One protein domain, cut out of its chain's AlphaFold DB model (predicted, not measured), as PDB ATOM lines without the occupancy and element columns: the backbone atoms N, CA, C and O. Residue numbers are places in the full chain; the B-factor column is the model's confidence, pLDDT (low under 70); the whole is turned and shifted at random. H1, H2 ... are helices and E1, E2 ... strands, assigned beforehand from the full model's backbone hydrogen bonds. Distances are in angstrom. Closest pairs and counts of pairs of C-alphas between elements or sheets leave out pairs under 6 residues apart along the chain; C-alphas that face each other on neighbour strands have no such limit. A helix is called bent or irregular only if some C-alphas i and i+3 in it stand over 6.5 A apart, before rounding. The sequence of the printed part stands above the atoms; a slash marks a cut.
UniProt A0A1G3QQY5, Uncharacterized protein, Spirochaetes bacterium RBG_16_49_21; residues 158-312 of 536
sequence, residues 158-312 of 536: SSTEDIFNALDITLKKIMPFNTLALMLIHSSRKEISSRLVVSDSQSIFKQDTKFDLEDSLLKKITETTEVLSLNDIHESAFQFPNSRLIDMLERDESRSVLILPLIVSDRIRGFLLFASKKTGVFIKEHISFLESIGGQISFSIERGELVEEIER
ATOM      1  N   SER A 158      51.751 -31.600  44.690       75.94
ATOM      2  CA  SER A 158      52.835 -31.823  45.658       75.94
ATOM      3  C   SER A 158      53.391 -30.535  46.263       75.94
ATOM      4  O   SER A 158      53.882 -30.560  47.386       75.94
ATOM      5  N   SER A 159      53.300 -29.422  45.537       86.31
ATOM      6  CA  SER A 159      53.808 -28.111  45.948       86.31
ATOM      7  C   SER A 159      52.761 -27.018  45.742       86.31
ATOM      8  O   SER A 159      51.786 -27.196  45.003       86.31
ATOM      9  N   THR A 160      52.975 -25.854  46.358       88.38
ATOM     10  CA  THR A 160      52.112 -24.683  46.143       88.38
ATOM     11  C   THR A 160      52.094 -24.254  44.672       88.38
ATOM     12  O   THR A 160      51.057 -23.820  44.173       88.38
ATOM     13  N   GLU A 161      53.208 -24.423  43.957       90.06
ATOM     14  CA  GLU A 161      53.326 -24.105  42.530       90.06
ATOM     15  C   GLU A 161      52.520 -25.066  41.646       90.06
ATOM     16  O   GLU A 161      51.769 -24.614  40.779       90.06
ATOM     17  N   ASP A 162      52.585 -26.374  41.911       89.12
ATOM     18  CA  ASP A 162      51.791 -27.374  41.181       89.12
ATOM     19  C   ASP A 162      50.289 -27.108  41.332       89.12
ATOM     20  O   ASP A 162      49.529 -27.135  40.360       89.12
ATOM     21  N   ILE A 163      49.866 -26.820  42.568       90.25
ATOM     22  CA  ILE A 163      48.476 -26.515  42.912       90.25
ATOM     23  C   ILE A 163      48.018 -25.245  42.188       90.25
ATOM     24  O   ILE A 163      46.942 -25.223  41.588       90.25
ATOM     25  N   PHE A 164      48.840 -24.196  42.213       92.44
ATOM     26  CA  PHE A 164      48.542 -22.920  41.570       92.44
ATOM     27  C   PHE A 164      48.405 -23.046  40.046       92.44
ATOM     28  O   PHE A 164      47.438 -22.552  39.467       92.44
ATOM     29  N   ASN A 165      49.318 -23.767  39.397       91.06
ATOM     30  CA  ASN A 165      49.274 -23.988  37.952       91.06
ATOM     31  C   ASN A 165      48.064 -24.840  37.535       91.06
ATOM     32  O   ASN A 165      47.420 -24.567  36.519       91.06
ATOM     33  N   ALA A 166      47.701 -25.848  38.335       90.00
ATOM     34  CA  ALA A 166      46.491 -26.633  38.101       90.00
ATOM     35  C   ALA A 166      45.215 -25.777  38.214       90.00
ATOM     36  O   ALA A 166      44.277 -25.958  37.426       90.00
ATOM     37  N   LEU A 167      45.183 -24.835  39.164       91.69
ATOM     38  CA  LEU A 167      44.088 -23.876  39.316       91.69
ATOM     39  C   LEU A 167      43.968 -22.943  38.110       91.69
ATOM     40  O   LEU A 167      42.852 -22.773  37.623       91.69
ATOM     41  N   ASP A 168      45.075 -22.399  37.593       93.50
ATOM     42  CA  ASP A 168      45.067 -21.543  36.395       93.50
ATOM     43  C   ASP A 168      44.384 -22.241  35.210       93.50
ATOM     44  O   ASP A 168      43.409 -21.739  34.649       93.50
ATOM     45  N   ILE A 169      44.825 -23.460  34.896       90.50
ATOM     46  CA  ILE A 169      44.305 -24.235  33.762       90.50
ATOM     47  C   ILE A 169      42.826 -24.586  33.954       90.50
ATOM     48  O   ILE A 169      42.034 -24.544  33.008       90.50
ATOM     49  N   THR A 170      42.445 -24.984  35.166       89.50
ATOM     50  CA  THR A 170      41.102 -25.520  35.421       89.50
ATOM     51  C   THR A 170      40.073 -24.405  35.534       89.50
ATOM     52  O   THR A 170      39.011 -24.488  34.918       89.50
ATOM     53  N   LEU A 171      40.393 -23.332  36.260       92.12
ATOM     54  CA  LEU A 171      39.467 -22.223  36.464       92.12
ATOM     55  C   LEU A 171      39.251 -21.407  35.184       92.12
ATOM     56  O   LEU A 171      38.155 -20.876  35.017       92.12
ATOM     57  N   LYS A 172      40.205 -21.371  34.238       92.94
ATOM     58  CA  LYS A 172      40.007 -20.747  32.910       92.94
ATOM     59  C   LYS A 172      38.861 -21.368  32.103       92.94
ATOM     60  O   LYS A 172      38.274 -20.703  31.255       92.94
ATOM     61  N   LYS A 173      38.512 -22.634  32.368       90.50
ATOM     62  CA  LYS A 173      37.362 -23.307  31.732       90.50
ATOM     63  C   LYS A 173      36.018 -22.861  32.311       90.50
ATOM     64  O   LYS A 173      34.988 -23.109  31.695       90.50
ATOM     65  N   ILE A 174      36.033 -22.251  33.495       89.56
ATOM     66  CA  ILE A 174      34.840 -21.889  34.270       89.56
ATOM     67  C   ILE A 174      34.632 -20.375  34.250       89.56
ATOM     68  O   ILE A 174      33.502 -19.919  34.138       89.56
ATOM     69  N   MET A 175      35.714 -19.597  34.337       93.62
ATOM     70  CA  MET A 175      35.677 -18.141  34.445       93.62
ATOM     71  C   MET A 175      36.657 -17.488  33.455       93.62
ATOM     72  O   MET A 175      37.795 -17.942  33.326       93.62
ATOM     73  N   PRO A 176      36.272 -16.382  32.798       94.06
ATOM     74  CA  PRO A 176      37.069 -15.736  31.752       94.06
ATOM     75  C   PRO A 176      38.097 -14.727  32.310       94.06
ATOM     76  O   PRO A 176      37.952 -13.509  32.145       94.06
ATOM     77  N   PHE A 177      39.155 -15.225  32.949       95.06
ATOM     78  CA  PHE A 177      40.312 -14.421  33.369       95.06
ATOM     79  C   PHE A 177      41.534 -14.677  32.477       95.06
ATOM     80  O   PHE A 177      41.601 -15.686  31.782       95.06
ATOM     81  N   ASN A 178      42.492 -13.750  32.497       93.31
ATOM     82  CA  ASN A 178      43.756 -13.851  31.756       93.31
ATOM     83  C   ASN A 178      45.002 -13.713  32.639       93.31
ATOM     84  O   ASN A 178      46.096 -14.046  32.188       93.31
ATOM     85  N   THR A 179      44.836 -13.276  33.888       93.81
ATOM     86  CA  THR A 179      45.897 -13.248  34.896       93.81
ATOM     87  C   THR A 179      45.391 -13.875  36.188       93.81
ATOM     88  O   THR A 179      44.315 -13.516  36.673       93.81
ATOM     89  N   LEU A 180      46.182 -14.791  36.746       95.31
ATOM     90  CA  LEU A 180      46.022 -15.370  38.074       95.31
ATOM     91  C   LEU A 180      47.226 -14.983  38.933       95.31
ATOM     92  O   LEU A 180      48.371 -15.105  38.497       95.31
ATOM     93  N   ALA A 181      46.985 -14.562  40.169       94.62
ATOM     94  CA  ALA A 181      48.043 -14.247  41.117       94.62
ATOM     95  C   ALA A 181      47.733 -14.767  42.522       94.62
ATOM     96  O   ALA A 181      46.649 -14.538  43.053       94.62
ATOM     97  N   LEU A 182      48.715 -15.422  43.141       94.81
ATOM     98  CA  LEU A 182      48.691 -15.795  44.551       94.81
ATOM     99  C   LEU A 182      49.450 -14.745  45.354       94.81
ATOM    100  O   LEU A 182      50.654 -14.563  45.173       94.81
ATOM    101  N   MET A 183      48.753 -14.077  46.264       92.75
ATOM    102  CA  MET A 183      49.310 -13.079  47.168       92.75
ATOM    103  C   MET A 183      49.288 -13.623  48.595       92.75
ATOM    104  O   MET A 183      48.248 -14.086  49.048       92.75
ATOM    105  N   LEU A 184      50.405 -13.566  49.319       91.19
ATOM    106  CA  LEU A 184      50.518 -14.079  50.688       91.19
ATOM    107  C   LEU A 184      50.844 -12.954  51.671       91.19
ATOM    108  O   LEU A 184      51.629 -12.051  51.374       91.19
ATOM    109  N   ILE A 185      50.226 -13.011  52.851       89.69
ATOM    110  CA  ILE A 185      50.393 -12.018  53.914       89.69
ATOM    111  C   ILE A 185      51.582 -12.406  54.796       89.69
ATOM    112  O   ILE A 185      51.614 -13.473  55.408       89.69
ATOM    113  N   HIS A 186      52.528 -11.483  54.961       85.50
ATOM    114  CA  HIS A 186      53.633 -11.601  55.907       85.50
ATOM    115  C   HIS A 186      53.360 -10.755  57.153       85.50
ATOM    116  O   HIS A 186      53.774  -9.597  57.252       85.50
ATOM    117  N   SER A 187      52.695 -11.351  58.149       75.00
ATOM    118  CA  SER A 187      52.240 -10.644  59.358       75.00
ATOM    119  C   SER A 187      53.363  -9.961  60.152       75.00
ATOM    120  O   SER A 187      53.131  -8.919  60.756       75.00
ATOM    121  N   SER A 188      54.585 -10.503  60.138       78.44
ATOM    122  CA  SER A 188      55.736  -9.918  60.845       78.44
ATOM    123  C   SER A 188      56.252  -8.625  60.211       78.44
ATOM    124  O   SER A 188      56.816  -7.788  60.910       78.44
ATOM    125  N   ARG A 189      56.063  -8.456  58.898       79.19
ATOM    126  CA  ARG A 189      56.538  -7.295  58.130       79.19
ATOM    127  C   ARG A 189      55.426  -6.314  57.776       79.19
ATOM    128  O   ARG A 189      55.724  -5.253  57.253       79.19
ATOM    129  N   LYS A 190      54.172  -6.661  58.079       81.62
ATOM    130  CA  LYS A 190      52.973  -5.943  57.631       81.62
ATOM    131  C   LYS A 190      52.914  -5.736  56.107       81.62
ATOM    132  O   LYS A 190      52.430  -4.720  55.624       81.62
ATOM    133  N   GLU A 191      53.395  -6.717  55.352       89.31
ATOM    134  CA  GLU A 191      53.470  -6.668  53.890       89.31
ATOM    135  C   GLU A 191      52.653  -7.812  53.281       89.31
ATOM    136  O   GLU A 191      52.571  -8.899  53.858       89.31
ATOM    137  N   ILE A 192      52.112  -7.592  52.085       90.06
ATOM    138  CA  ILE A 192      51.606  -8.647  51.203       90.06
ATOM    139  C   ILE A 192      52.570  -8.780  50.033       90.06
ATOM    140  O   ILE A 192      52.974  -7.775  49.448       90.06
ATOM    141  N   SER A 193      52.947 -10.005  49.675       90.19
ATOM    142  CA  SER A 193      53.787 -10.252  48.504       90.19
ATOM    143  C   SER A 193      53.099 -11.181  47.510       90.19
ATOM    144  O   SER A 193      52.387 -12.108  47.893       90.19
ATOM    145  N   SER A 194      53.284 -10.929  46.217       91.12
ATOM    146  CA  SER A 194      52.850 -11.847  45.164       91.12
ATOM    147  C   SER A 194      53.810 -13.036  45.098       91.12
ATOM    148  O   SER A 194      54.943 -12.897  44.638       91.12
ATOM    149  N   ARG A 195      53.369 -14.211  45.543       89.94
ATOM    150  CA  ARG A 195      54.191 -15.425  45.589       89.94
ATOM    151  C   ARG A 195      54.305 -16.115  44.234       89.94
ATOM    152  O   ARG A 195      55.380 -16.619  43.919       89.94
ATOM    153  N   LEU A 196      53.213 -16.153  43.469       91.81
ATOM    154  CA  LEU A 196      53.124 -16.751  42.132       91.81
ATOM    155  C   LEU A 196      52.209 -15.898  41.253       91.81
ATOM    156  O   LEU A 196      51.210 -15.363  41.736       91.81
ATOM    157  N   VAL A 197      52.555 -15.771  39.974       92.50
ATOM    158  CA  VAL A 197      51.774 -15.026  38.981       92.50
ATOM    159  C   VAL A 197      51.846 -15.760  37.650       92.50
ATOM    160  O   VAL A 197      52.940 -16.061  37.175       92.50
ATOM    161  N   VAL A 198      50.693 -16.003  37.036       92.81
ATOM    162  CA  VAL A 198      50.567 -16.514  35.668       92.81
ATOM    163  C   VAL A 198      49.687 -15.547  34.884       92.81
ATOM    164  O   VAL A 198      48.624 -15.147  35.353       92.81
ATOM    165  N   SER A 199      50.134 -15.149  33.694       90.62
ATOM    166  CA  SER A 199      49.369 -14.293  32.784       90.62
ATOM    167  C   SER A 199      49.523 -14.773  31.345       90.62
ATOM    168  O   SER A 199      50.613 -15.171  30.936       90.62
ATOM    169  N   ASP A 200      48.439 -14.707  30.570       87.00
ATOM    170  CA  ASP A 200      48.421 -15.069  29.144       87.00
ATOM    171  C   ASP A 200      49.175 -14.052  28.266       87.00
ATOM    172  O   ASP A 200      49.472 -14.313  27.100       87.00
ATOM    173  N   SER A 201      49.475 -12.872  28.815       79.00
ATOM    174  CA  SER A 201      50.241 -11.817  28.151       79.00
ATOM    175  C   SER A 201      51.395 -11.341  29.030       79.00
ATOM    176  O   SER A 201      51.488 -11.692  30.203       79.00
ATOM    177  N   GLN A 202      52.308 -10.553  28.463       73.31
ATOM    178  CA  GLN A 202      53.429 -10.007  29.219       73.31
ATOM    179  C   GLN A 202      52.902  -9.055  30.304       73.31
ATOM    180  O   GLN A 202      52.504  -7.937  29.993       73.31
ATOM    181  N   SER A 203      52.886  -9.521  31.555       75.19
ATOM    182  CA  SER A 203      52.367  -8.755  32.689       75.19
ATOM    183  C   SER A 203      53.470  -7.967  33.396       75.19
ATOM    184  O   SER A 203      54.606  -8.434  33.551       75.19
ATOM    185  N   ILE A 204      53.137  -6.764  33.858       75.75
ATOM    186  CA  ILE A 204      53.999  -5.995  34.769       75.75
ATOM    187  C   ILE A 204      53.925  -6.510  36.211       75.75
ATOM    188  O   ILE A 204      54.774  -6.162  37.037       75.75
ATOM    189  N   PHE A 205      52.915  -7.326  36.518       75.00
ATOM    190  CA  PHE A 205      52.722  -7.964  37.808       75.00
ATOM    191  C   PHE A 205      53.682  -9.157  37.906       75.00
ATOM    192  O   PHE A 205      53.501 -10.181  37.250       75.00
ATOM    193  N   LYS A 206      54.771  -9.008  38.669       80.50
ATOM    194  CA  LYS A 206      55.833 -10.023  38.776       80.50
ATOM    195  C   LYS A 206      55.816 -10.712  40.127       80.50
ATOM    196  O   LYS A 206      55.371 -10.127  41.110       80.50
ATOM    197  N   GLN A 207      56.386 -11.912  40.184       84.31
ATOM    198  CA  GLN A 207      56.712 -12.579  41.440       84.31
ATOM    199  C   GLN A 207      57.530 -11.657  42.368       84.31
ATOM    200  O   GLN A 207      58.334 -10.847  41.905       84.31
ATOM    201  N   ASP A 208      57.280 -11.770  43.672       85.56
ATOM    202  CA  ASP A 208      57.868 -10.983  44.760       85.56
ATOM    203  C   ASP A 208      57.565  -9.473  44.729       85.56
ATOM    204  O   ASP A 208      58.191  -8.686  45.449       85.56
ATOM    205  N   THR A 209      56.561  -9.042  43.959       87.19
ATOM    206  CA  THR A 209      56.015  -7.686  44.081       87.19
ATOM    207  C   THR A 209      55.377  -7.514  45.456       87.19
ATOM    208  O   THR A 209      54.560  -8.325  45.889       87.19
ATOM    209  N   LYS A 210      55.751  -6.435  46.147       89.00
ATOM    210  CA  LYS A 210      55.308  -6.141  47.510       89.00
ATOM    211  C   LYS A 210      54.294  -5.010  47.557       89.00
ATOM    212  O   LYS A 210      54.482  -3.972  46.915       89.00
ATOM    213  N   PHE A 211      53.303  -5.194  48.413       88.88
ATOM    214  CA  PHE A 211      52.250  -4.243  48.718       88.88
ATOM    215  C   PHE A 211      52.186  -4.012  50.226       88.88
ATOM    216  O   PHE A 211      52.430  -4.923  51.022       88.88
ATOM    217  N   ASP A 212      51.876  -2.779  50.604       86.19
ATOM    218  CA  ASP A 212      51.632  -2.416  51.995       86.19
ATOM    219  C   ASP A 212      50.234  -2.907  52.407       86.19
ATOM    220  O   ASP A 212      49.297  -2.825  51.610       86.19
ATOM    221  N   LEU A 213      50.079  -3.417  53.631       83.38
ATOM    222  CA  LEU A 213      48.762  -3.778  54.169       83.38
ATOM    223  C   LEU A 213      47.827  -2.566  54.320       83.38
ATOM    224  O   LEU A 213      46.614  -2.746  54.349       83.38
ATOM    225  N   GLU A 214      48.368  -1.347  54.407       83.38
ATOM    226  CA  GLU A 214      47.585  -0.108  54.470       83.38
ATOM    227  C   GLU A 214      47.072   0.367  53.097       83.38
ATOM    228  O   GLU A 214      46.350   1.364  53.034       83.38
ATOM    229  N   ASP A 215      47.398  -0.330  51.998       87.75
ATOM    230  CA  ASP A 215      46.768  -0.110  50.688       87.75
ATOM    231  C   ASP A 215      45.241  -0.204  50.826       87.75
ATOM    232  O   ASP A 215      44.719  -1.165  51.387       87.75
ATOM    233  N   SER A 216      44.502   0.789  50.326       88.19
ATOM    234  CA  SER A 216      43.061   0.908  50.589       88.19
ATOM    235  C   SER A 216      42.236  -0.291  50.113       88.19
ATOM    236  O   SER A 216      41.243  -0.639  50.753       88.19
ATOM    237  N   LEU A 217      42.629  -0.923  48.998       87.69
ATOM    238  CA  LEU A 217      41.954  -2.115  48.484       87.69
ATOM    239  C   LEU A 217      42.308  -3.325  49.349       87.69
ATOM    240  O   LEU A 217      41.410  -4.047  49.781       87.69
ATOM    241  N   LEU A 218      43.603  -3.514  49.634       86.69
ATOM    242  CA  LEU A 218      44.098  -4.629  50.449       86.69
ATOM    243  C   LEU A 218      43.542  -4.578  51.875       86.69
ATOM    244  O   LEU A 218      43.088  -5.590  52.399       86.69
ATOM    245  N   LYS A 219      43.476  -3.388  52.468       86.25
ATOM    246  CA  LYS A 219      42.859  -3.156  53.770       86.25
ATOM    247  C   LYS A 219      41.402  -3.597  53.776       86.25
ATOM    248  O   LYS A 219      41.006  -4.390  54.629       86.25
ATOM    249  N   LYS A 220      40.627  -3.173  52.770       86.81
ATOM    250  CA  LYS A 220      39.219  -3.556  52.645       86.81
ATOM    251  C   LYS A 220      39.044  -5.072  52.561       86.81
ATOM    252  O   LYS A 220      38.205  -5.608  53.279       86.81
ATOM    253  N   ILE A 221      39.837  -5.758  51.736       86.06
ATOM    254  CA  ILE A 221      39.750  -7.222  51.600       86.06
ATOM    255  C   ILE A 221      40.303  -7.969  52.818       86.06
ATOM    256  O   ILE A 221      39.879  -9.086  53.069       86.06
ATOM    257  N   THR A 222      41.218  -7.387  53.599       84.75
ATOM    258  CA  THR A 222      41.665  -7.999  54.865       84.75
ATOM    259  C   THR A 222      40.640  -7.856  55.992       84.75
ATOM    260  O   THR A 222      40.673  -8.624  56.950       84.75
ATOM    261  N   GLU A 223      39.720  -6.894  55.889       85.12
ATOM    262  CA  GLU A 223      38.624  -6.691  56.844       85.12
ATOM    263  C   GLU A 223      37.388  -7.548  56.519       85.12
ATOM    264  O   GLU A 223      36.516  -7.718  57.372       85.12
ATOM    265  N   THR A 224      37.296  -8.094  55.301       82.44
ATOM    266  CA  THR A 224      36.147  -8.877  54.828       82.44
ATOM    267  C   THR A 224      36.543 -10.302  54.466       82.44
ATOM    268  O   THR A 224      37.533 -10.523  53.782       82.44
ATOM    269  N   THR A 225      35.721 -11.283  54.831       82.62
ATOM    270  CA  THR A 225      35.913 -12.688  54.421       82.62
ATOM    271  C   THR A 225      35.214 -13.038  53.104       82.62
ATOM    272  O   THR A 225      35.220 -14.195  52.698       82.62
ATOM    273  N   GLU A 226      34.571 -12.063  52.464       88.38
ATOM    274  CA  GLU A 226      33.796 -12.245  51.235       88.38
ATOM    275  C   GLU A 226      34.670 -12.063  49.988       88.38
ATOM    276  O   GLU A 226      35.684 -11.362  50.009       88.38
ATOM    277  N   VAL A 227      34.257 -12.685  48.884       92.31
ATOM    278  CA  VAL A 227      34.908 -12.505  47.583       92.31
ATOM    279  C   VAL A 227      34.624 -11.094  47.070       92.31
ATOM    280  O   VAL A 227      33.469 -10.694  46.914       92.31
ATOM    281  N   LEU A 228      35.677 -10.335  46.762       93.38
ATOM    282  CA  LEU A 228      35.541  -8.995  46.192       93.38
ATOM    283  C   LEU A 228      35.528  -9.073  44.663       93.38
ATOM    284  O   LEU A 228      36.450  -9.622  44.067       93.38
ATOM    285  N   SER A 229      34.522  -8.473  44.027       94.12
ATOM    286  CA  SER A 229      34.423  -8.358  42.567       94.12
ATOM    287  C   SER A 229      34.328  -6.894  42.152       94.12
ATOM    288  O   SER A 229      33.435  -6.179  42.615       94.12
ATOM    289  N   LEU A 230      35.225  -6.449  41.270       93.62
ATOM    290  CA  LEU A 230      35.166  -5.140  40.623       93.62
ATOM    291  C   LEU A 230      34.896  -5.338  39.129       93.62
ATOM    292  O   LEU A 230      35.729  -5.876  38.396       93.62
ATOM    293  N   ASN A 231      33.722  -4.889  38.678       91.75
ATOM    294  CA  ASN A 231      33.286  -5.034  37.286       91.75
ATOM    295  C   ASN A 231      34.060  -4.125  36.321       91.75
ATOM    296  O   ASN A 231      34.314  -4.528  35.185       91.75
ATOM    297  N   ASP A 232      34.420  -2.922  36.774       92.75
ATOM    298  CA  ASP A 232      35.326  -2.010  36.077       92.75
ATOM    299  C   ASP A 232      36.298  -1.379  37.084       92.75
ATOM    300  O   ASP A 232      35.878  -0.703  38.030       92.75
ATOM    301  N   ILE A 233      37.596  -1.627  36.907       90.56
ATOM    302  CA  ILE A 233      38.661  -1.114  37.774       90.56
ATOM    303  C   ILE A 233      38.715   0.414  37.712       90.56
ATOM    304  O   ILE A 233      38.816   1.037  38.764       90.56
ATOM    305  N   HIS A 234      38.555   1.031  36.538       88.75
ATOM    306  CA  HIS A 234      38.632   2.491  36.409       88.75
ATOM    307  C   HIS A 234      37.454   3.189  37.086       88.75
ATOM    308  O   HIS A 234      37.619   4.232  37.717       88.75
ATOM    309  N   GLU A 235      36.258   2.603  36.985       87.69
ATOM    310  CA  GLU A 235      35.098   3.107  37.721       87.69
ATOM    311  C   GLU A 235      35.238   2.850  39.218       87.69
ATOM    312  O   GLU A 235      34.704   3.605  40.011       87.69
ATOM    313  N   SER A 236      35.953   1.809  39.640       84.88
ATOM    314  CA  SER A 236      36.089   1.474  41.063       84.88
ATOM    315  C   SER A 236      37.285   2.159  41.731       84.88
ATOM    316  O   SER A 236      37.319   2.257  42.956       84.88
ATOM    317  N   ALA A 237      38.243   2.678  40.956       81.75
ATOM    318  CA  ALA A 237      39.485   3.269  41.451       81.75
ATOM    319  C   ALA A 237      39.245   4.416  42.447       81.75
ATOM    320  O   ALA A 237      39.947   4.525  43.451       81.75
ATOM    321  N   PHE A 238      38.196   5.226  42.244       84.44
ATOM    322  CA  PHE A 238      37.867   6.329  43.156       84.44
ATOM    323  C   PHE A 238      37.463   5.859  44.564       84.44
ATOM    324  O   PHE A 238      37.567   6.628  45.519       84.44
ATOM    325  N   GLN A 239      36.987   4.616  44.702       86.19
ATOM    326  CA  GLN A 239      36.580   4.036  45.985       86.19
ATOM    327  C   GLN A 239      37.789   3.585  46.817       86.19
ATOM    328  O   GLN A 239      37.664   3.396  48.027       86.19
ATOM    329  N   PHE A 240      38.957   3.450  46.183       87.12
ATOM    330  CA  PHE A 240      40.182   2.929  46.779       87.12
ATOM    331  C   PHE A 240      41.363   3.890  46.526       87.12
ATOM    332  O   PHE A 240      42.274   3.576  45.753       87.12
ATOM    333  N   PRO A 241      41.366   5.078  47.163       81.88
ATOM    334  CA  PRO A 241      42.452   6.038  47.008       81.88
ATOM    335  C   PRO A 241      43.760   5.499  47.605       81.88
ATOM    336  O   PRO A 241      43.771   4.968  48.713       81.88
ATOM    337  N   ASN A 242      44.880   5.726  46.912       84.38
ATOM    338  CA  ASN A 242      46.216   5.225  47.273       84.38
ATOM    339  C   ASN A 242      46.366   3.692  47.201       84.38
ATOM    340  O   ASN A 242      47.199   3.128  47.912       84.38
ATOM    341  N   SER A 243      45.593   3.011  46.348       89.00
ATOM    342  CA  SER A 243      45.817   1.591  46.075       89.00
ATOM    343  C   SER A 243      46.874   1.384  44.990       89.00
ATOM    344  O   SER A 243      46.609   1.525  43.795       89.00
ATOM    345  N   ARG A 244      48.072   0.965  45.403       89.19
ATOM    346  CA  ARG A 244      49.146   0.562  44.488       89.19
ATOM    347  C   ARG A 244      48.747  -0.675  43.683       89.19
ATOM    348  O   ARG A 244      49.206  -0.836  42.553       89.19
ATOM    349  N   LEU A 245      47.924  -1.559  44.256       88.50
ATOM    350  CA  LEU A 245      47.416  -2.724  43.534       88.50
ATOM    351  C   LEU A 245      46.524  -2.305  42.354       88.50
ATOM    352  O   LEU A 245      46.724  -2.821  41.257       88.50
ATOM    353  N   ILE A 246      45.610  -1.345  42.542       89.94
ATOM    354  CA  ILE A 246      44.799  -0.805  41.436       89.94
ATOM    355  C   ILE A 246      45.683  -0.155  40.374       89.94
ATOM    356  O   ILE A 246      45.556  -0.514  39.206       89.94
ATOM    357  N   ASP A 247      46.631   0.704  40.765       88.88
ATOM    358  CA  ASP A 247      47.544   1.357  39.815       88.88
ATOM    359  C   ASP A 247      48.300   0.339  38.944       88.88
ATOM    360  O   ASP A 247      48.552   0.565  37.758       88.88
ATOM    361  N   MET A 248      48.703  -0.793  39.532       88.50
ATOM    362  CA  MET A 248      49.364  -1.868  38.796       88.50
ATOM    363  C   MET A 248      48.401  -2.611  37.873       88.50
ATOM    364  O   MET A 248      48.760  -2.866  36.727       88.50
ATOM    365  N   LEU A 249      47.192  -2.934  38.332       89.31
ATOM    366  CA  LEU A 249      46.189  -3.600  37.499       89.31
ATOM    367  C   LEU A 249      45.798  -2.738  36.288       89.31
ATOM    368  O   LEU A 249      45.708  -3.262  35.179       89.31
ATOM    369  N   GLU A 250      45.642  -1.424  36.468       88.25
ATOM    370  CA  GLU A 250      45.351  -0.491  35.372       88.25
ATOM    371  C   GLU A 250      46.484  -0.439  34.343       88.25
ATOM    372  O   GLU A 250      46.239  -0.484  33.136       88.25
ATOM    373  N   ARG A 251      47.741  -0.384  34.803       87.88
ATOM    374  CA  ARG A 251      48.915  -0.400  33.915       87.88
ATOM    375  C   ARG A 251      49.107  -1.737  33.194       87.88
ATOM    376  O   ARG A 251      49.749  -1.754  32.150       87.88
ATOM    377  N   ASP A 252      48.562  -2.823  33.735       86.38
ATOM    378  CA  ASP A 252      48.509  -4.145  33.093       86.38
ATOM    379  C   ASP A 252      47.307  -4.296  32.134       86.38
ATOM    380  O   ASP A 252      47.023  -5.388  31.640       86.38
ATOM    381  N   GLU A 253      46.581  -3.198  31.877       89.25
ATOM    382  CA  GLU A 253      45.363  -3.125  31.057       89.25
ATOM    383  C   GLU A 253      44.194  -3.967  31.595       89.25
ATOM    384  O   GLU A 253      43.249  -4.283  30.865       89.25
ATOM    385  N   SER A 254      44.231  -4.348  32.874       91.56
ATOM    386  CA  SER A 254      43.127  -5.071  33.498       91.56
ATOM    387  C   SER A 254      41.923  -4.147  33.661       91.56
ATOM    388  O   SER A 254      42.039  -3.000  34.086       91.56
ATOM    389  N   ARG A 255      40.742  -4.663  33.325       94.19
ATOM    390  CA  ARG A 255      39.468  -3.943  33.392       94.19
ATOM    391  C   ARG A 255      38.542  -4.482  34.461       94.19
ATOM    392  O   ARG A 255      37.789  -3.700  35.008       94.19
ATOM    393  N   SER A 256      38.597  -5.766  34.793       95.00
ATOM    394  CA  SER A 256      37.824  -6.337  35.901       95.00
ATOM    395  C   SER A 256      38.707  -7.224  36.761       95.00
ATOM    396  O   SER A 256      39.605  -7.885  36.226       95.00
ATOM    397  N   VAL A 257      38.420  -7.292  38.059       94.94
ATOM    398  CA  VAL A 257      39.157  -8.141  39.000       94.94
ATOM    399  C   VAL A 257      38.204  -8.866  39.942       94.94
ATOM    400  O   VAL A 257      37.190  -8.314  40.367       94.94
ATOM    401  N   LEU A 258      38.550 -10.104  40.272       95.94
ATOM    402  CA  LEU A 258      37.899 -10.925  41.280       95.94
ATOM    403  C   LEU A 258      38.966 -11.378  42.278       95.94
ATOM    404  O   LEU A 258      40.018 -11.873  41.878       95.94
ATOM    405  N   ILE A 259      38.729 -11.176  43.570       95.50
ATOM    406  CA  ILE A 259      39.701 -11.448  44.630       95.50
ATOM    407  C   ILE A 259      39.064 -12.385  45.649       95.50
ATOM    408  O   ILE A 259      38.098 -12.032  46.324       95.50
ATOM    409  N   LEU A 260      39.632 -13.581  45.757       95.44
ATOM    410  CA  LEU A 260      39.236 -14.610  46.707       95.44
ATOM    411  C   LEU A 260      40.152 -14.553  47.942       95.44
ATOM    412  O   LEU A 260      41.350 -14.822  47.802       95.44
ATOM    413  N   PRO A 261      39.637 -14.242  49.145       94.25
ATOM    414  CA  PRO A 261      40.419 -14.360  50.371       94.25
ATOM    415  C   PRO A 261      40.737 -15.828  50.675       94.25
ATOM    416  O   PRO A 261      39.857 -16.689  50.653       94.25
ATOM    417  N   LEU A 262      42.004 -16.106  50.983       93.25
ATOM    418  CA  LEU A 262      42.463 -17.424  51.403       93.25
ATOM    419  C   LEU A 262      42.440 -17.503  52.926       93.25
ATOM    420  O   LEU A 262      43.265 -16.878  53.597       93.25
ATOM    421  N   ILE A 263      41.476 -18.245  53.466       91.25
ATOM    422  CA  ILE A 263      41.167 -18.278  54.896       91.25
ATOM    423  C   ILE A 263      41.490 -19.656  55.453       91.25
ATOM    424  O   ILE A 263      40.981 -20.668  54.975       91.25
ATOM    425  N   VAL A 264      42.295 -19.681  56.513       87.44
ATOM    426  CA  VAL A 264      42.572 -20.885  57.296       87.44
ATOM    427  C   VAL A 264      42.447 -20.543  58.776       87.44
ATOM    428  O   VAL A 264      43.028 -19.560  59.238       87.44
ATOM    429  N   SER A 265      41.689 -21.350  59.526       85.56
ATOM    430  CA  SER A 265      41.493 -21.185  60.976       85.56
ATOM    431  C   SER A 265      41.040 -19.766  61.350       85.56
ATOM    432  O   SER A 265      41.612 -19.140  62.243       85.56
ATOM    433  N   ASP A 266      40.054 -19.247  60.612       84.31
ATOM    434  CA  ASP A 266      39.482 -17.900  60.762       84.31
ATOM    435  C   ASP A 266      40.486 -16.749  60.586       84.31
ATOM    436  O   ASP A 266      40.267 -15.628  61.049       84.31
ATOM    437  N   ARG A 267      41.605 -17.002  59.898       87.06
ATOM    438  CA  ARG A 267      42.601 -15.984  59.550       87.06
ATOM    439  C   ARG A 267      42.827 -15.947  58.051       87.06
ATOM    440  O   ARG A 267      43.050 -16.978  57.421       87.06
ATOM    441  N   ILE A 268      42.840 -14.739  57.495       89.12
ATOM    442  CA  ILE A 268      43.245 -14.524  56.108       89.12
ATOM    443  C   ILE A 268      44.764 -14.700  56.033       89.12
ATOM    444  O   ILE A 268      45.521 -13.998  56.706       89.12
ATOM    445  N   ARG A 269      45.204 -15.674  55.239       89.44
ATOM    446  CA  ARG A 269      46.618 -15.966  54.962       89.44
ATOM    447  C   ARG A 269      47.110 -15.287  53.694       89.44
ATOM    448  O   ARG A 269      48.299 -15.014  53.560       89.44
ATOM    449  N   GLY A 270      46.199 -14.995  52.779       92.06
ATOM    450  CA  GLY A 270      46.521 -14.458  51.474       92.06
ATOM    451  C   GLY A 270      45.277 -14.244  50.633       92.06
ATOM    452  O   GLY A 270      44.156 -14.303  51.133       92.06
ATOM    453  N   PHE A 271      45.492 -14.021  49.345       93.81
ATOM    454  CA  PHE A 271      44.455 -13.775  48.360       93.81
ATOM    455  C   PHE A 271      44.813 -14.464  47.050       93.81
ATOM    456  O   PHE A 271      45.977 -14.481  46.646       93.81
ATOM    457  N   LEU A 272      43.801 -14.989  46.372       95.31
ATOM    458  CA  LEU A 272      43.901 -15.418  44.989       95.31
ATOM    459  C   LEU A 272      43.192 -14.380  44.117       95.31
ATOM    460  O   LEU A 272      41.994 -14.144  44.265       95.31
ATOM    461  N   LEU A 273      43.952 -13.721  43.252       95.31
ATOM    462  CA  LEU A 273      43.493 -12.628  42.405       95.31
ATOM    463  C   LEU A 273      43.345 -13.114  40.968       95.31
ATOM    464  O   LEU A 273      44.283 -13.662  40.393       95.31
ATOM    465  N   PHE A 274      42.181 -12.854  40.384       96.00
ATOM    466  CA  PHE A 274      41.850 -13.123  38.992       96.00
ATOM    467  C   PHE A 274      41.601 -11.793  38.291       96.00
ATOM    468  O   PHE A 274      40.706 -11.050  38.690       96.00
ATOM    469  N   ALA A 275      42.349 -11.489  37.236       94.88
ATOM    470  CA  ALA A 275      42.145 -10.277  36.451       94.88
ATOM    471  C   ALA A 275      41.776 -10.601  35.001       94.88
ATOM    472  O   ALA A 275      42.143 -11.644  34.453       94.88
ATOM    473  N   SER A 276      41.005  -9.702  34.391       94.75
ATOM    474  CA  SER A 276      40.618  -9.773  32.984       94.75
ATOM    475  C   SER A 276      40.711  -8.400  32.338       94.75
ATOM    476  O   SER A 276      40.393  -7.387  32.957       94.75
ATOM    477  N   LYS A 277      41.082  -8.369  31.055       92.88
ATOM    478  CA  LYS A 277      41.150  -7.148  30.227       92.88
ATOM    479  C   LYS A 277      39.770  -6.681  29.737       92.88
ATOM    480  O   LYS A 277      39.659  -5.664  29.063       92.88
ATOM    481  N   LYS A 278      38.707  -7.431  30.040       93.19
ATOM    482  CA  LYS A 278      37.316  -7.112  29.686       93.19
ATOM    483  C   LYS A 278      36.550  -6.663  30.929       93.19
ATOM    484  O   LYS A 278      36.853  -7.112  32.026       93.19
ATOM    485  N   THR A 279      35.555  -5.800  30.758       93.50
ATOM    486  CA  THR A 279      34.693  -5.331  31.851       93.50
ATOM    487  C   THR A 279      33.557  -6.316  32.128       93.50
ATOM    488  O   THR A 279      33.073  -6.994  31.221       93.50
ATOM    489  N   GLY A 280      33.125  -6.396  33.389       91.19
ATOM    490  CA  GLY A 280      31.905  -7.100  33.802       91.19
ATOM    491  C   GLY A 280      31.869  -8.603  33.511       91.19
ATOM    492  O   GLY A 280      30.786  -9.168  33.386       91.19
ATOM    493  N   VAL A 281      33.025  -9.261  33.369       95.06
ATOM    494  CA  VAL A 281      33.076 -10.680  32.970       95.06
ATOM    495  C   VAL A 281      32.871 -11.668  34.122       95.06
ATOM    496  O   VAL A 281      32.611 -12.848  33.887       95.06
ATOM    497  N   PHE A 282      32.984 -11.210  35.370       95.69
ATOM    498  CA  PHE A 282      32.762 -12.033  36.556       95.69
ATOM    499  C   PHE A 282      31.302 -11.931  37.016       95.69
ATOM    500  O   PHE A 282      30.912 -10.982  37.693       95.69
ATOM    501  N   ILE A 283      30.488 -12.917  36.630       94.00
ATOM    502  CA  ILE A 283      29.067 -13.013  37.003       94.00
ATOM    503  C   ILE A 283      28.882 -13.625  38.400       94.00
ATOM    504  O   ILE A 283      29.817 -14.177  38.981       94.00
ATOM    505  N   LYS A 284      27.664 -13.559  38.950       91.81
ATOM    506  CA  LYS A 284      27.364 -14.055  40.306       91.81
ATOM    507  C   LYS A 284      27.663 -15.543  40.475       91.81
ATOM    508  O   LYS A 284      28.142 -15.949  41.526       91.81
ATOM    509  N   GLU A 285      27.430 -16.331  39.437       89.31
ATOM    510  CA  GLU A 285      27.690 -17.767  39.407       89.31
ATOM    511  C   GLU A 285      29.180 -18.068  39.625       89.31
ATOM    512  O   GLU A 285      29.510 -19.010  40.339       89.31
ATOM    513  N   HIS A 286      30.079 -17.236  39.086       92.62
ATOM    514  CA  HIS A 286      31.526 -17.351  39.306       92.62
ATOM    515  C   HIS A 286      31.901 -17.063  40.766       92.62
ATOM    516  O   HIS A 286      32.720 -17.771  41.351       92.62
ATOM    517  N   ILE A 287      31.276 -16.045  41.362       92.81
ATOM    518  CA  ILE A 287      31.503 -15.649  42.757       92.81
ATOM    519  C   ILE A 287      31.061 -16.776  43.693       92.81
ATOM    520  O   ILE A 287      31.874 -17.279  44.464       92.81
ATOM    521  N   SER A 288      29.814 -17.241  43.561       90.25
ATOM    522  CA  SER A 288      29.278 -18.333  44.383       90.25
ATOM    523  C   SER A 288      30.061 -19.634  44.207       90.25
ATOM    524  O   SER A 288      30.240 -20.391  45.161       90.25
ATOM    525  N   PHE A 289      30.569 -19.889  43.000       89.31
ATOM    526  CA  PHE A 289      31.448 -21.021  42.752       89.31
ATOM    527  C   PHE A 289      32.764 -20.908  43.532       89.31
ATOM    528  O   PHE A 289      33.107 -21.841  44.259       89.31
ATOM    529  N   LEU A 290      33.470 -19.775  43.451       91.94
ATOM    530  CA  LEU A 290      34.702 -19.561  44.218       91.94
ATOM    531  C   LEU A 290      34.468 -19.606  45.728       91.94
ATOM    532  O   LEU A 290      35.276 -20.200  46.436       91.94
ATOM    533  N   GLU A 291      33.365 -19.046  46.221       90.31
ATOM    534  CA  GLU A 291      32.980 -19.143  47.636       90.31
ATOM    535  C   GLU A 291      32.811 -20.606  48.074       90.31
ATOM    536  O   GLU A 291      33.239 -20.976  49.168       90.31
ATOM    537  N   SER A 292      32.266 -21.468  47.204       88.62
ATOM    538  CA  SER A 292      32.064 -22.891  47.509       88.62
ATOM    539  C   SER A 292      33.363 -23.708  47.593       88.62
ATOM    540  O   SER A 292      33.419 -24.687  48.339       88.62
ATOM    541  N   ILE A 293      34.419 -23.306  46.873       90.44
ATOM    542  CA  ILE A 293      35.709 -24.028  46.824       90.44
ATOM    543  C   ILE A 293      36.859 -23.295  47.526       90.44
ATOM    544  O   ILE A 293      37.934 -23.870  47.705       90.44
ATOM    545  N   GLY A 294      36.656 -22.049  47.954       90.38
ATOM    546  CA  GLY A 294      37.710 -21.181  48.477       90.38
ATOM    547  C   GLY A 294      38.410 -21.745  49.708       90.38
ATOM    548  O   GLY A 294      39.635 -21.676  49.807       90.38
ATOM    549  N   GLY A 295      37.661 -22.404  50.595       89.69
ATOM    550  CA  GLY A 295      38.239 -23.126  51.730       89.69
ATOM    551  C   GLY A 295      39.192 -24.242  51.286       89.69
ATOM    552  O   GLY A 295      40.300 -24.344  51.800       89.69
ATOM    553  N   GLN A 296      38.814 -25.035  50.277       90.12
ATOM    554  CA  GLN A 296      39.649 -26.128  49.755       90.12
ATOM    555  C   GLN A 296      40.916 -25.616  49.061       90.12
ATOM    556  O   GLN A 296      41.988 -26.205  49.224       90.12
ATOM    557  N   ILE A 297      40.814 -24.500  48.332       92.00
ATOM    558  CA  ILE A 297      41.973 -23.805  47.753       92.00
ATOM    559  C   ILE A 297      42.911 -23.332  48.869       92.00
ATOM    560  O   ILE A 297      44.108 -23.611  48.819       92.00
ATOM    561  N   SER A 298      42.362 -22.683  49.901       91.69
ATOM    562  CA  SER A 298      43.123 -22.157  51.044       91.69
ATOM    563  C   SER A 298      43.898 -23.260  51.766       91.69
ATOM    564  O   SER A 298      45.112 -23.150  51.929       91.69
ATOM    565  N   PHE A 299      43.223 -24.359  52.120       90.19
ATOM    566  CA  PHE A 299      43.859 -25.511  52.765       90.19
ATOM    567  C   PHE A 299      44.911 -26.178  51.880       90.19
ATOM    568  O   PHE A 299      45.925 -26.655  52.383       90.19
ATOM    569  N   SER A 300      44.689 -26.236  50.566       90.00
ATOM    570  CA  SER A 300      45.641 -26.875  49.654       90.00
ATOM    571  C   SER A 300      46.920 -26.055  49.495       90.00
ATOM    572  O   SER A 300      48.006 -26.628  49.511       90.00
ATOM    573  N   ILE A 301      46.807 -24.726  49.419       87.81
ATOM    574  CA  ILE A 301      47.964 -23.823  49.381       87.81
ATOM    575  C   ILE A 301      48.760 -23.895  50.691       87.81
ATOM    576  O   ILE A 301      49.974 -24.074  50.638       87.81
ATOM    577  N   GLU A 302      48.094 -23.832  51.851       86.94
ATOM    578  CA  GLU A 302      48.769 -23.946  53.155       86.94
ATOM    579  C   GLU A 302      49.449 -25.310  53.323       86.94
ATOM    580  O   GLU A 302      50.582 -25.392  53.793       86.94
ATOM    581  N   ARG A 303      48.789 -26.393  52.893       89.19
ATOM    582  CA  ARG A 303      49.389 -27.730  52.900       89.19
ATOM    583  C   ARG A 303      50.678 -27.763  52.077       89.19
ATOM    584  O   ARG A 303      51.650 -28.346  52.543       89.19
ATOM    585  N   GLY A 304      50.691 -27.144  50.895       85.19
ATOM    586  CA  GLY A 304      51.898 -27.015  50.075       85.19
ATOM    587  C   GLY A 304      53.040 -26.315  50.822       85.19
ATOM    588  O   GLY A 304      54.146 -26.846  50.876       85.19
ATOM    589  N   GLU A 305      52.755 -25.189  51.487       82.75
ATOM    590  CA  GLU A 305      53.756 -24.450  52.274       82.75
ATOM    591  C   GLU A 305      54.302 -25.270  53.454       82.75
ATOM    592  O   GLU A 305      55.515 -25.312  53.674       82.75
ATOM    593  N   LEU A 306      53.423 -25.957  54.190       86.62
ATOM    594  CA  LEU A 306      53.809 -26.789  55.333       86.62
ATOM    595  C   LEU A 306      54.667 -27.985  54.915       86.62
ATOM    596  O   LEU A 306      55.620 -28.329  55.613       86.62
ATOM    597  N   VAL A 307      54.351 -28.622  53.785       87.44
ATOM    598  CA  VAL A 307      55.146 -29.739  53.254       87.44
ATOM    599  C   VAL A 307      56.555 -29.262  52.891       87.44
ATOM    600  O   VAL A 307      57.530 -29.871  53.334       87.44
ATOM    601  N   GLU A 308      56.683 -28.137  52.183       84.75
ATOM    602  CA  GLU A 308      57.988 -27.548  51.851       84.75
ATOM    603  C   GLU A 308      58.806 -27.175  53.106       84.75
ATOM    604  O   GLU A 308      60.029 -27.354  53.146       84.75
ATOM    605  N   GLU A 309      58.149 -26.657  54.149       87.25
ATOM    606  CA  GLU A 309      58.786 -26.326  55.428       87.25
ATOM    607  C   GLU A 309      59.280 -27.583  56.160       87.25
ATOM    608  O   GLU A 309      60.439 -27.627  56.591       87.25
ATOM    609  N   ILE A 310      58.453 -28.628  56.245       90.25
ATOM    610  CA  ILE A 310      58.814 -29.913  56.862       90.25
ATOM    611  C   ILE A 310      59.999 -30.555  56.137       90.25
ATOM    612  O   ILE A 310      60.943 -31.009  56.793       90.25
ATOM    613  N   GLU A 311      60.004 -30.572  54.803       88.75
ATOM    614  CA  GLU A 311      61.118 -31.123  54.025       88.75
ATOM    615  C   GLU A 311      62.424 -30.366  54.281       88.75
ATOM    616  O   GLU A 311      63.488 -30.971  54.459       88.75
ATOM    617  N   ARG A 312      62.355 -29.032  54.343       88.81
ATOM    618  CA  ARG A 312      63.512 -28.186  54.647       88.81
ATOM    619  C   ARG A 312      64.037 -28.438  56.056       88.81
ATOM    620  O   ARG A 312      65.246 -28.589  56.238       88.81
TER     621      ARG A 312
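AT A GLANCE: This is residues 158 to 312 of the 536 residues of an uncharacterized protein of Spirochaetes bacterium RBG_16_49_21 (UniProt A0A1G3QQY5). A six-stranded antiparallel sheet, twisted and curled like part of a barrel, is the middle of three layers, with helices over both faces. Over one face lie H1 and the long bent helix H5, whose arm H5b reaches to one end of the longest axis; over the other lie three short helices, H2, H3 and H4. The printed part has 155 residues, with five named helices and six named strands in the order H1 E1 E2 E3 H2 E4 H3 H4 E5 E6 H5; the sheet's order is E3 E2 E1 E6 E5 E4, and the class is mixed, helices and strands. The whole is compact, with a radius of gyration of the C-alphas of 14.6 A and spans of 45 by 35 by 30 A.

HOW THE PARTS SIT: In the sheet, E1, residues 179 to 186, and E6, residues 267 to 276, are antiparallel neighbours at 159 degrees, with N 183 and O 271 within hydrogen-bond range at 2.8 A. E2, residues 191 to 199, forms a hairpin with E1, with N 180 and O 198 at 2.8 A, and bends by 57 degrees at residue 196. The edge strand E3, residues 210 to 212, forms a hairpin with E2, with N 211 and O 192 at 2.8 A; E1, E2 and E3 are a meander, each strand the antiparallel neighbour of the one before. E5, residues 256 to 264, forms a hairpin with E6, with N 260 and O 272 at 2.8 A. The other edge strand, E4, residues 228 to 230, is antiparallel to E5, with N 259 and O 228 at 2.8 A. H1, residues 160 to 171, is on the sheet at a height of 9.6 A; its closest C-alphas to E1 are those of Asp 168 and Leu 180, 6.5 A. H5, residues 284 to 312, was assigned as one helix by its hydrogen bonds but is bent: C-alphas 292 and 295 are 7.5 A apart, and its arms H5a, residues 284 to 292, and H5b, residues 295 to 312, stand at a steep tilt of 45 degrees. H5a is on the sheet on the same face as H1; its closest C-alphas to E5 are those of Leu 260 and Leu 290, 7.2 A. H5b, on that face too, runs across the strands, at 66 degrees to E6 on the local plane. Residues 160 to 164 of H1 touch residues 300 to 305 of H5b, at a shallow tilt of 25 degrees, opposite ways; the closest C-alphas are those of Thr 160 and Gly 304, 4.6 A. On the opposite face, H2, residues 216 to 223, and H4, residues 244 to 251, only just touch, with 3 pairs of C-alphas within 8 A, the closest those of Leu 217 and Leu 245, 7.4 A. H3, residues 233 to 239, is only just irregular, C-alphas 235 and 238 being 6.9 A apart; it forms a helical hairpin with H4, the closest C-alphas being those of Ala 237 and Ile 246, 6.7 A. Every O i to N i+4 pair is within hydrogen-bond range in H1, H2, H4, H5a and H5b; in H3 it is 1 of 3, beside 2 of 4 for O i to N i+3.

IN THESE COORDINATES: H1 begins at C-alpha 160 (52.112, -24.683, 46.143) and is 16.1 A long. E1 measures 22.5 A, E2 22.8 A, E5 26.3 A and E6 27.4 A. E6 begins at C-alpha 267 (42.601, -15.984, 59.550). H5a measures 12.3 A and H5b 25.9 A, ending at C-alpha 312 (63.512, -28.186, 54.647).

THE WHOLE: The two C-alphas farthest apart are those of Glu 235 and Glu 311, 46.0 A. The printed part has no cut and no long link. Its mean pLDDT is 89.0, and no printed residue is under 70.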